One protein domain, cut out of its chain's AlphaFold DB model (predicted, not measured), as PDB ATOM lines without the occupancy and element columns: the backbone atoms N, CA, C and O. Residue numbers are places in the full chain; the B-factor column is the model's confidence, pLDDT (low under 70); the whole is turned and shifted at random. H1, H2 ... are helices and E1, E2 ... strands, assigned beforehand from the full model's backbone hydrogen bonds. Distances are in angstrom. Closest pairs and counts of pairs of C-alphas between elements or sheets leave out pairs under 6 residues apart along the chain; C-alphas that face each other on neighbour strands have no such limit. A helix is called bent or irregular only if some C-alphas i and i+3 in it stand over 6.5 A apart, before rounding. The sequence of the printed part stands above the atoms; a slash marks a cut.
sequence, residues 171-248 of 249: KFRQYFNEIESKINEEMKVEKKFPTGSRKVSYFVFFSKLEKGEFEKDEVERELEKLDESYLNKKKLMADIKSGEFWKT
ATOM      1  N   LYS A 171      -8.656  19.506 -41.623       90.31
ATOM      2  CA  LYS A 171      -8.750  20.341 -40.410       90.31
ATOM      3  C   LYS A 171      -9.658  21.557 -40.605       90.31
ATOM      4  O   LYS A 171     -10.344  21.964 -39.679       90.31
ATOM      5  N   PHE A 172      -9.698  22.091 -41.822       92.81
ATOM      6  CA  PHE A 172     -10.402  23.319 -42.182       92.81
ATOM      7  C   PHE A 172     -11.733  23.041 -42.893       92.81
ATOM      8  O   PHE A 172     -12.291  23.933 -43.538       92.81
ATOM      9  N   ARG A 173     -12.261  21.809 -42.798       92.81
ATOM     10  CA  ARG A 173     -13.451  21.336 -43.532       92.81
ATOM     11  C   ARG A 173     -14.667  22.261 -43.433       92.81
ATOM     12  O   ARG A 173     -15.449  22.335 -44.376       92.81
ATOM     13  N   GLN A 174     -14.843  22.980 -42.324       93.19
ATOM     14  CA  GLN A 174     -15.961  23.907 -42.113       93.19
ATOM     15  C   GLN A 174     -15.947  25.117 -43.055       93.19
ATOM     16  O   GLN A 174     -16.982  25.763 -43.224       93.19
ATOM     17  N   TYR A 175     -14.803  25.423 -43.666       95.38
ATOM     18  CA  TYR A 175     -14.651  26.524 -44.615       95.38
ATOM     19  C   TYR A 175     -14.848  26.096 -46.069       95.38
ATOM     20  O   TYR A 175     -14.972  26.959 -46.934       95.38
ATOM     21  N   PHE A 176     -14.917  24.793 -46.350       95.25
ATOM     22  CA  PHE A 176     -15.153  24.288 -47.697       95.25
ATOM     23  C   PHE A 176     -16.651  24.164 -47.995       95.25
ATOM     24  O   PHE A 176     -17.464  23.803 -47.130       95.25
ATOM     25  N   ASN A 177     -17.008  24.483 -49.238       94.44
ATOM     26  CA  ASN A 177     -18.370  24.367 -49.745       94.44
ATOM     27  C   ASN A 177     -18.800  22.898 -49.797       94.44
ATOM     28  O   ASN A 177     -17.972  21.991 -49.885       94.44
ATOM     29  N   GLU A 178     -20.105  22.667 -49.754       93.12
ATOM     30  CA  GLU A 178     -20.684  21.333 -49.898       93.12
ATOM     31  C   GLU A 178     -21.021  21.039 -51.359       93.12
ATOM     32  O   GLU A 178     -21.356  21.938 -52.132       93.12
ATOM     33  N   ILE A 179     -20.902  19.771 -51.734       88.94
ATOM     34  CA  ILE A 179     -21.358  19.230 -53.004       88.94
ATOM     35  C   ILE A 179     -22.301  18.068 -52.730       88.94
ATOM     36  O   ILE A 179     -22.056  17.227 -51.865       88.94
ATOM     37  N   GLU A 180     -23.385  18.034 -53.490       88.62
ATOM     38  CA  GLU A 180     -24.343  16.945 -53.464       88.62
ATOM     39  C   GLU A 180     -24.033  15.974 -54.602       88.62
ATOM     40  O   GLU A 180     -23.891  16.370 -55.761       88.62
ATOM     41  N   SER A 181     -23.926  14.691 -54.276       82.75
ATOM     42  CA  SER A 181     -23.745  13.620 -55.251       82.75
ATOM     43  C   SER A 181     -24.778  12.527 -55.014       82.75
ATOM     44  O   SER A 181     -25.140  12.231 -53.876       82.75
ATOM     45  N   LYS A 182     -25.278  11.933 -56.101       78.12
ATOM     46  CA  LYS A 182     -26.229  10.823 -56.036       78.12
ATOM     47  C   LYS A 182     -25.481   9.523 -56.295       78.12
ATOM     48  O   LYS A 182     -24.989   9.313 -57.402       78.12
ATOM     49  N   ILE A 183     -25.391   8.667 -55.283       73.25
ATOM     50  CA  ILE A 183     -24.733   7.359 -55.369       73.25
ATOM     51  C   ILE A 183     -25.772   6.316 -54.970       73.25
ATOM     52  O   ILE A 183     -26.308   6.379 -53.872       73.25
ATOM     53  N   ASN A 184     -26.077   5.377 -55.870       76.62
ATOM     54  CA  ASN A 184     -27.071   4.317 -55.640       76.62
ATOM     55  C   ASN A 184     -28.432   4.843 -55.146       76.62
ATOM     56  O   ASN A 184     -29.010   4.313 -54.209       76.62
ATOM     57  N   GLU A 185     -28.928   5.908 -55.779       80.62
ATOM     58  CA  GLU A 185     -30.197   6.576 -55.446       80.62
ATOM     59  C   GLU A 185     -30.244   7.343 -54.115       80.62
ATOM     60  O   GLU A 185     -31.176   8.123 -53.916       80.62
ATOM     61  N   GLU A 186     -29.205   7.251 -53.287       79.75
ATOM     62  CA  GLU A 186     -29.052   8.046 -52.070       79.75
ATOM     63  C   GLU A 186     -28.316   9.364 -52.352       79.75
ATOM     64  O   GLU A 186     -27.346   9.425 -53.116       79.75
ATOM     65  N   MET A 187     -28.799  10.442 -51.729       83.75
ATOM     66  CA  MET A 187     -28.149  11.752 -51.766       83.75
ATOM     67  C   MET A 187     -27.060  11.814 -50.702       83.75
ATOM     68  O   MET A 187     -27.340  11.705 -49.508       83.75
ATOM     69  N   LYS A 188     -25.820  12.033 -51.137       86.75
ATOM     70  CA  LYS A 188     -24.656  12.201 -50.272       86.75
ATOM     71  C   LYS A 188     -24.146  13.634 -50.368       86.75
ATOM     72  O   LYS A 188     -23.833  14.112 -51.460       86.75
ATOM     73  N   VAL A 189     -24.056  14.302 -49.221       86.00
ATOM     74  CA  VAL A 189     -23.486  15.648 -49.098       86.00
ATOM     75  C   VAL A 189     -22.048  15.514 -48.608       86.00
ATOM     76  O   VAL A 189     -21.803  14.960 -47.536       86.00
ATOM     77  N   GLU A 190     -21.093  16.010 -49.387       87.56
ATOM     78  CA  GLU A 190     -19.668  15.971 -49.058       87.56
ATOM     79  C   GLU A 190     -19.039  17.358 -49.161       87.56
ATOM     80  O   GLU A 190     -19.564  18.255 -49.816       87.56
ATOM     81  N   LYS A 191     -17.889  17.553 -48.514       91.25
ATOM     82  CA  LYS A 191     -17.108  18.778 -48.682       91.25
ATOM     83  C   LYS A 191     -16.353  18.732 -50.006       91.25
ATOM     84  O   LYS A 191     -15.691  17.749 -50.326       91.25
ATOM     85  N   LYS A 192     -16.433  19.821 -50.766       90.69
ATOM     86  CA  LYS A 192     -15.750  19.986 -52.043       90.69
ATOM     87  C   LYS A 192     -14.342  20.525 -51.802       90.69
ATOM     88  O   LYS A 192     -14.145  21.731 -51.663       90.69
ATOM     89  N   PHE A 193     -13.361  19.630 -51.783       89.56
ATOM     90  CA  PHE A 193     -11.951  19.997 -51.671       89.56
ATOM     91  C   PHE A 193     -11.294  20.210 -53.044       89.56
ATOM     92  O   PHE A 193     -11.699  19.587 -54.032       89.56
ATOM     93  N   PRO A 194     -10.282  21.089 -53.136       86.50
ATOM     94  CA  PRO A 194      -9.426  21.172 -54.310       86.50
ATOM     95  C   PRO A 194      -8.574  19.901 -54.438       86.50
ATOM     96  O   PRO A 194      -8.136  19.329 -53.442       86.50
ATOM     97  N   THR A 195      -8.308  19.483 -55.674       78.31
ATOM     98  CA  THR A 195      -7.522  18.283 -55.997       78.31
ATOM     99  C   THR A 195      -6.324  18.626 -56.883       78.31
ATOM    100  O   THR A 195      -6.293  19.684 -57.525       78.31
ATOM    101  N   GLY A 196      -5.323  17.740 -56.911       72.56
ATOM    102  CA  GLY A 196      -4.084  17.948 -57.666       72.56
ATOM    103  C   GLY A 196      -3.416  19.285 -57.328       72.56
ATOM    104  O   GLY A 196      -3.400  19.708 -56.172       72.56
ATOM    105  N   SER A 197      -2.918  19.989 -58.344       67.94
ATOM    106  CA  SER A 197      -2.152  21.235 -58.176       67.94
ATOM    107  C   SER A 197      -2.941  22.350 -57.499       67.94
ATOM    108  O   SER A 197      -2.371  23.169 -56.780       67.94
ATOM    109  N   ARG A 198      -4.268  22.362 -57.670       77.62
ATOM    110  CA  ARG A 198      -5.141  23.358 -57.040       77.62
ATOM    111  C   ARG A 198      -5.116  23.243 -55.529       77.62
ATOM    112  O   ARG A 198      -5.364  24.237 -54.871       77.62
ATOM    113  N   LYS A 199      -4.829  22.063 -54.971       82.31
ATOM    114  CA  LYS A 199      -4.765  21.868 -53.519       82.31
ATOM    115  C   LYS A 199      -3.636  22.684 -52.882       82.31
ATOM    116  O   LYS A 199      -3.783  23.151 -51.754       82.31
ATOM    117  N   VAL A 200      -2.537  22.883 -53.610       78.25
ATOM    118  CA  VAL A 200      -1.297  23.463 -53.080       78.25
ATOM    119  C   VAL A 200      -1.514  24.885 -52.562       78.25
ATOM    120  O   VAL A 200      -1.149  25.177 -51.426       78.25
ATOM    121  N   SER A 201      -2.199  25.748 -53.317       83.12
ATOM    122  CA  SER A 201      -2.465  27.131 -52.892       83.12
ATOM    123  C   SER A 201      -3.325  27.210 -51.626       83.12
ATOM    124  O   SER A 201      -3.079  28.047 -50.760       83.12
ATOM    125  N   TYR A 202      -4.286  26.297 -51.463       90.31
ATOM    126  CA  TYR A 202      -5.115  26.216 -50.259       90.31
ATOM    127  C   TYR A 202      -4.301  25.719 -49.070       90.31
ATOM    128  O   TYR A 202      -4.426  26.270 -47.982       90.31
ATOM    129  N   PHE A 203      -3.455  24.701 -49.267       86.94
ATOM    130  CA  PHE A 203      -2.568  24.221 -48.211       86.94
ATOM    131  C   PHE A 203      -1.675  25.350 -47.705       86.94
ATOM    132  O   PHE A 203      -1.609  25.572 -46.497       86.94
ATOM    133  N   VAL A 204      -1.017  26.083 -48.610       85.25
ATOM    134  CA  VAL A 204      -0.123  27.173 -48.209       85.25
ATOM    135  C   VAL A 204      -0.891  28.265 -47.491       85.25
ATOM    136  O   VAL A 204      -0.473  28.675 -46.409       85.25
ATOM    137  N   PHE A 205      -2.039  28.673 -48.032       91.12
ATOM    138  CA  PHE A 205      -2.882  29.672 -47.394       91.12
ATOM    139  C   PHE A 205      -3.253  29.269 -45.959       91.12
ATOM    140  O   PHE A 205      -3.007  30.027 -45.026       91.12
ATOM    141  N   PHE A 206      -3.793  28.064 -45.758       92.31
ATOM    142  CA  PHE A 206      -4.221  27.618 -44.430       92.31
ATOM    143  C   PHE A 206      -3.053  27.341 -43.483       92.31
ATOM    144  O   PHE A 206      -3.183  27.587 -42.289       92.31
ATOM    145  N   SER A 207      -1.911  26.867 -43.986       89.38
ATOM    146  CA  SER A 207      -0.705  26.671 -43.175       89.38
ATOM    147  C   SER A 207      -0.147  28.010 -42.675       89.38
ATOM    148  O   SER A 207       0.100  28.162 -41.482       89.38
ATOM    149  N   LYS A 208      -0.034  29.015 -43.555       89.94
ATOM    150  CA  LYS A 208       0.370  30.375 -43.164       89.94
ATOM    151  C   LYS A 208      -0.634  31.016 -42.209       89.94
ATOM    152  O   LYS A 208      -0.237  31.672 -41.248       89.94
ATOM    153  N   LEU A 209      -1.932  30.802 -42.445       91.88
ATOM    154  CA  LEU A 209      -2.990  31.328 -41.584       91.88
ATOM    155  C   LEU A 209      -2.928  30.733 -40.172       91.88
ATOM    156  O   LEU A 209      -2.991  31.482 -39.198       91.88
ATOM    157  N   GLU A 210      -2.786  29.406 -40.064       90.69
ATOM    158  CA  GLU A 210      -2.654  28.678 -38.792       90.69
ATOM    159  C   GLU A 210      -1.484  29.231 -37.967       90.69
ATOM    160  O   GLU A 210      -1.643  29.507 -36.780       90.69
ATOM    161  N   LYS A 211      -0.344  29.489 -38.615       87.88
ATOM    162  CA  LYS A 211       0.861  30.020 -37.965       87.88
ATOM    163  C   LYS A 211       0.860  31.532 -37.731       87.88
ATOM    164  O   LYS A 211       1.754  32.039 -37.057       87.88
ATOM    165  N   GLY A 212      -0.103  32.262 -38.294       87.69
ATOM    166  CA  GLY A 212      -0.121  33.725 -38.244       87.69
ATOM    167  C   GLY A 212       1.013  34.381 -39.044       87.69
ATOM    168  O   GLY A 212       1.477  35.453 -38.671       87.69
ATOM    169  N   GLU A 213       1.463  33.749 -40.129       88.62
ATOM    170  CA  GLU A 213       2.572  34.230 -40.975       88.62
ATOM    171  C   GLU A 213       2.158  35.299 -41.997       88.62
ATOM    172  O   GLU A 213       3.000  35.792 -42.744       88.62
ATOM    173  N   PHE A 214       0.876  35.661 -42.062       86.94
ATOM    174  CA  PHE A 214       0.420  36.723 -42.953       86.94
ATOM    175  C   PHE A 214       0.725  38.109 -42.395       86.94
ATOM    176  O   PHE A 214       0.461  38.398 -41.224       86.94
ATOM    177  N   GLU A 215       1.178  39.008 -43.265       82.56
ATOM    178  CA  GLU A 215       1.234  40.424 -42.923       82.56
ATOM    179  C   GLU A 215      -0.174  41.022 -42.743       82.56
ATOM    180  O   GLU A 215      -1.182  40.486 -43.213       82.56
ATOM    181  N   LYS A 216      -0.240  42.176 -42.064       67.31
ATOM    182  CA  LYS A 216      -1.466  42.789 -41.512       67.31
ATOM    183  C   LYS A 216      -2.612  42.999 -42.522       67.31
ATOM    184  O   LYS A 216      -3.761  43.020 -42.099       67.31
ATOM    185  N   ASP A 217      -2.308  43.065 -43.822       79.06
ATOM    186  CA  ASP A 217      -3.271  43.239 -44.926       79.06
ATOM    187  C   ASP A 217      -3.111  42.191 -46.050       79.06
ATOM    188  O   ASP A 217      -3.625  42.350 -47.159       79.06
ATOM    189  N   GLU A 218      -2.337  41.133 -45.812       89.44
ATOM    190  CA  GLU A 218      -2.022  40.125 -46.829       89.44
ATOM    191  C   GLU A 218      -3.110  39.053 -46.936       89.44
ATOM    192  O   GLU A 218      -3.418  38.593 -48.033       89.44
ATOM    193  N   VAL A 219      -3.763  38.720 -45.819       90.94
ATOM    194  CA  VAL A 219      -4.769  37.648 -45.739       90.94
ATOM    195  C   VAL A 219      -5.894  37.827 -46.762       90.94
ATOM    196  O   VAL A 219      -6.269  36.868 -47.431       90.94
ATOM    197  N   GLU A 220      -6.442  39.042 -46.892       90.25
ATOM    198  CA  GLU A 220      -7.531  39.321 -47.840       90.25
ATOM    199  C   GLU A 220      -7.065  39.127 -49.290       90.25
ATOM    200  O   GLU A 220      -7.740  38.439 -50.056       90.25
ATOM    201  N   ARG A 221      -5.871  39.625 -49.640       89.88
ATOM    202  CA  ARG A 221      -5.298  39.479 -50.988       89.88
ATOM    203  C   ARG A 221      -5.007  38.024 -51.342       89.88
ATOM    204  O   ARG A 221      -5.278  37.591 -52.457       89.88
ATOM    205  N   GLU A 222      -4.461  37.253 -50.409       90.19
ATOM    206  CA  GLU A 222      -4.155  35.838 -50.642       90.19
ATOM    207  C   GLU A 222      -5.432  34.991 -50.699       90.19
ATOM    208  O   GLU A 222      -5.538  34.080 -51.522       90.19
ATOM    209  N   LEU A 223      -6.455  35.339 -49.911       92.00
ATOM    210  CA  LEU A 223      -7.766  34.696 -49.978       92.00
ATOM    211  C   LEU A 223      -8.477  34.970 -51.313       92.00
ATOM    212  O   LEU A 223      -9.189  34.103 -51.832       92.00
ATOM    213  N   GLU A 224      -8.305  36.158 -51.896       90.75
ATOM    214  CA  GLU A 224      -8.853  36.500 -53.212       90.75
ATOM    215  C   GLU A 224      -8.338  35.572 -54.317       90.75
ATOM    216  O   GLU A 224      -9.129  35.181 -55.177       90.75
ATOM    217  N   LYS A 225      -7.079  35.122 -54.235       87.81
ATOM    218  CA  LYS A 225      -6.469  34.201 -55.210       87.81
ATOM    219  C   LYS A 225      -7.075  32.794 -55.207       87.81
ATOM    220  O   LYS A 225      -6.932  32.073 -56.194       87.81
ATOM    221  N   LEU A 226      -7.721  32.374 -54.118       90.56
ATOM    222  CA  LEU A 226      -8.338  31.046 -54.026       90.56
ATOM    223  C   LEU A 226      -9.678  31.002 -54.773       90.56
ATOM    224  O   LEU A 226     -10.416  31.979 -54.798       90.56
ATOM    225  N   ASP A 227     -10.049  29.866 -55.356       90.75
ATOM    226  CA  ASP A 227     -11.336  29.723 -56.049       90.75
ATOM    227  C   ASP A 227     -12.492  29.595 -55.033       90.75
ATOM    228  O   ASP A 227     -12.526  28.688 -54.189       90.75
ATOM    229  N   GLU A 228     -13.453  30.521 -55.120       92.38
ATOM    230  CA  GLU A 228     -14.656  30.569 -54.280       92.38
ATOM    231  C   GLU A 228     -15.599  29.384 -54.508       92.38
ATOM    232  O   GLU A 228     -16.407  29.061 -53.641       92.38
ATOM    233  N   SER A 229     -15.457  28.669 -55.628       91.81
ATOM    234  CA  SER A 229     -16.219  27.455 -55.900       91.81
ATOM    235  C   SER A 229     -15.897  26.326 -54.917       91.81
ATOM    236  O   SER A 229     -16.712  25.414 -54.770       91.81
ATOM    237  N   TYR A 230     -14.747  26.377 -54.237       93.25
ATOM    238  CA  TYR A 230     -14.359  25.432 -53.185       93.25
ATOM    239  C   TYR A 230     -14.553  25.998 -51.776       93.25
ATOM    240  O   TYR A 230     -14.730  25.224 -50.839       93.25
ATOM    241  N   LEU A 231     -14.518  27.322 -51.605       95.25
ATOM    242  CA  LEU A 231     -14.348  27.949 -50.298       95.25
ATOM    243  C   LEU A 231     -15.451  28.953 -49.960       95.25
ATOM    244  O   LEU A 231     -15.729  29.878 -50.722       95.25
ATOM    245  N   ASN A 232     -15.970  28.875 -48.737       94.94
ATOM    246  CA  ASN A 232     -16.808  29.916 -48.160       94.94
ATOM    247  C   ASN A 232     -15.932  31.053 -47.606       94.94
ATOM    248  O   ASN A 232     -15.710  31.174 -46.396       94.94
ATOM    249  N   LYS A 233     -15.435  31.907 -48.511       94.69
ATOM    250  CA  LYS A 233     -14.553  33.041 -48.179       94.69
ATOM    251  C   LYS A 233     -15.170  33.999 -47.157       94.69
ATOM    252  O   LYS A 233     -14.464  34.503 -46.289       94.69
ATOM    253  N   LYS A 234     -16.491  34.221 -47.227       93.94
ATOM    254  CA  LYS A 234     -17.218  35.112 -46.305       93.94
ATOM    255  C   LYS A 234     -17.160  34.601 -44.870       93.94
ATOM    256  O   LYS A 234     -16.816  35.367 -43.975       93.94
ATOM    257  N   LYS A 235     -17.466  33.316 -44.659       94.81
ATOM    258  CA  LYS A 235     -17.381  32.695 -43.333       94.81
ATOM    259  C   LYS A 235     -15.950  32.726 -42.807       94.81
ATOM    260  O   LYS A 235     -15.739  33.143 -41.676       94.81
ATOM    261  N   LEU A 236     -14.983  32.312 -43.626       95.25
ATOM    262  CA  LEU A 236     -13.583  32.287 -43.215       95.25
ATOM    263  C   LEU A 236     -13.098  33.678 -42.783       95.25
ATOM    264  O   LEU A 236     -12.539  33.819 -41.704       95.25
ATOM    265  N   MET A 237     -13.372  34.714 -43.578       94.00
ATOM    266  CA  MET A 237     -12.960  36.078 -43.248       94.00
ATOM    267  C   MET A 237     -13.660  36.623 -41.992       94.00
ATOM    268  O   MET A 237     -13.054  37.369 -41.226       94.00
ATOM    269  N   ALA A 238     -14.919  36.245 -41.751       94.56
ATOM    270  CA  ALA A 238     -15.616  36.602 -40.517       94.56
ATOM    271  C   ALA A 238     -14.954  35.964 -39.283       94.56
ATOM    272  O   ALA A 238     -14.703  36.666 -38.305       94.56
ATOM    273  N   ASP A 239     -14.617  34.671 -39.360       94.56
ATOM    274  CA  ASP A 239     -13.963  33.926 -38.275       94.56
ATOM    275  C   ASP A 239     -12.519  34.418 -38.028       94.56
ATOM    276  O   ASP A 239     -12.054  34.442 -36.891       94.56
ATOM    277  N   ILE A 240     -11.816  34.863 -39.077       92.81
ATOM    278  CA  ILE A 240     -10.510  35.537 -38.979       92.81
ATOM    279  C   ILE A 240     -10.664  36.876 -38.239       92.81
ATOM    280  O   ILE A 240      -9.965  37.140 -37.266       92.81
ATOM    281  N   LYS A 241     -11.614  37.727 -38.643       91.81
ATOM    282  CA  LYS A 241     -11.799  39.060 -38.035       91.81
ATOM    283  C   LYS A 241     -12.248  39.003 -36.575       91.81
ATOM    284  O   LYS A 241     -11.895  39.885 -35.797       91.81
ATOM    285  N   SER A 242     -13.018  37.986 -36.197       93.62
ATOM    286  CA  SER A 242     -13.467  37.781 -34.815       93.62
ATOM    287  C   SER A 242     -12.443  37.057 -33.932       93.62
ATOM    288  O   SER A 242     -12.651  36.951 -32.721       93.62
ATOM    289  N   GLY A 243     -11.356  36.539 -34.516       90.19
ATOM    290  CA  GLY A 243     -10.384  35.681 -33.835       90.19
ATOM    291  C   GLY A 243     -10.887  34.256 -33.563       90.19
ATOM    292  O   GLY A 243     -10.185  33.477 -32.924       90.19
ATOM    293  N   GLU A 244     -12.086  33.895 -34.030       91.50
ATOM    294  CA  GLU A 244     -12.676  32.559 -33.870       91.50
ATOM    295  C   GLU A 244     -11.839  31.473 -34.564       91.50
ATOM    296  O   GLU A 244     -11.729  30.358 -34.054       91.50
ATOM    297  N   PHE A 245     -11.197  31.812 -35.688       90.94
ATOM    298  CA  PHE A 245     -10.356  30.885 -36.447       90.94
ATOM    299  C   PHE A 245      -9.299  30.203 -35.559       90.94
ATOM    300  O   PHE A 245      -9.209  28.979 -35.552       90.94
ATOM    301  N   TRP A 246      -8.567  30.969 -34.743       90.31
ATOM    302  CA  TRP A 246      -7.480  30.448 -33.897       90.31
ATOM    303  C   TRP A 246      -7.941  29.832 -32.572       90.31
ATOM    304  O   TRP A 246      -7.117  29.327 -31.823       90.31
ATOM    305  N   LYS A 247      -9.241  29.848 -32.255       85.25
ATOM    306  CA  LYS A 247      -9.772  29.127 -31.080       85.25
ATOM    307  C   LYS A 247     -10.043  27.651 -31.364       85.25
ATOM    308  O   LYS A 247     -10.333  26.896 -30.442       85.25
ATOM    309  N   THR A 248     -10.048  27.275 -32.641       66.88
ATOM    310  CA  THR A 248     -10.534  25.972 -33.108       66.88
ATOM    311  C   THR A 248      -9.397  24.949 -33.268       66.88
ATOM    312  O   THR A 248      -9.669  23.784 -33.556       66.88
TER     313      THR A 248
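Overview. This is residues 171 to 248 of the 249 residues of an uncharacterized protein of Candidatus Moranbacteria bacterium (UniProt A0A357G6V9). A two-stranded hairpin, E1 and E2, reaches out as an arm from a loose head of four helices, and its tip, residues 182 to 187, sticks out free. In the head, H1, H2, H3 and H4 stand in a loose ring in that order, with few contacts between them, and H3 runs opposite to both H2 and H4. The arm makes the length of the elongated outline, which spans 48 by 27 by 18 A. The printed part has 78 residues, with four named helices and two named strands in the order H1, E1, E2, H2, H3, H4; the sheet, order E1 - E2, is antiparallel and the class is mixed, helices and strands. The whole is only just loose, close to compact, with a radius of gyration of the C-alphas of 14.0 A.

Arrangement. E1, residues 178 to 183, and E2, residues 186 to 191, form a hairpin; they are antiparallel, with 149 degrees between their directions. N 179 and O 190 are within hydrogen-bond range at 2.8 A, and N 188 and O 181 at 2.8 A. The closest C-alphas of E2 and H1, residues 171 to 175, are those of Lys 191 and Arg 173, 6.8 A apart. H1 and H4, residues 233 to 241, only just touch, with 3 pairs of C-alphas within 8 A, the closest being Tyr 175 and Leu 236 at 6.0 A. H1 and H2, residues 198 to 211, are close but not clearly touching; their closest C-alphas, Phe 172 and Phe 206, are 7.9 A apart. H2, with residues 205 to 209 alone, only just touches H3, residues 218 to 224, with 3 pairs of C-alphas within 8 A, the closest being Phe 205 and Glu 222 at 7.1 A. H2 and H3 form a helical hairpin, at a shallow tilt of 27 degrees, opposite ways. H3 and H4 are close but not clearly touching, at a shallow tilt of 15 degrees, opposite ways; their closest C-alphas, Leu 223 and Lys 233, are 7.2 A apart. H2 and H4 are apart. Every O i to N i+4 pair is within hydrogen-bond range in H3 and H4; H2 has 9 of 10, and H1 has 0 of 1, with 1 of 2 O i to N i+3 pairs within range.

Along the chain. E1 is 15.5 A long and E2 16.4 A, from first to last C-alpha. H2 is 21.1 A, H4 12.1 A, H3 10.0 A and H1 9.5 A. H1 begins at C-alpha 171 (-8.750, 20.341, -40.410), and H4 ends at C-alpha 241 (-11.799, 39.060, -38.035). H1 is irregular, with C-alphas 171 and 174 8.2 A apart. H2 is neither bent nor irregular, but only just: C-alphas 198 and 201 are 6.2 A apart.

Size, cuts and confidence. The two C-alphas farthest apart are those of Asn 184 and Lys 216, at 48.3 A. The printed part has no cut and no long link. The mean pLDDT of the printed part is 87.8, and residues 197, 216 and 248 are under 70.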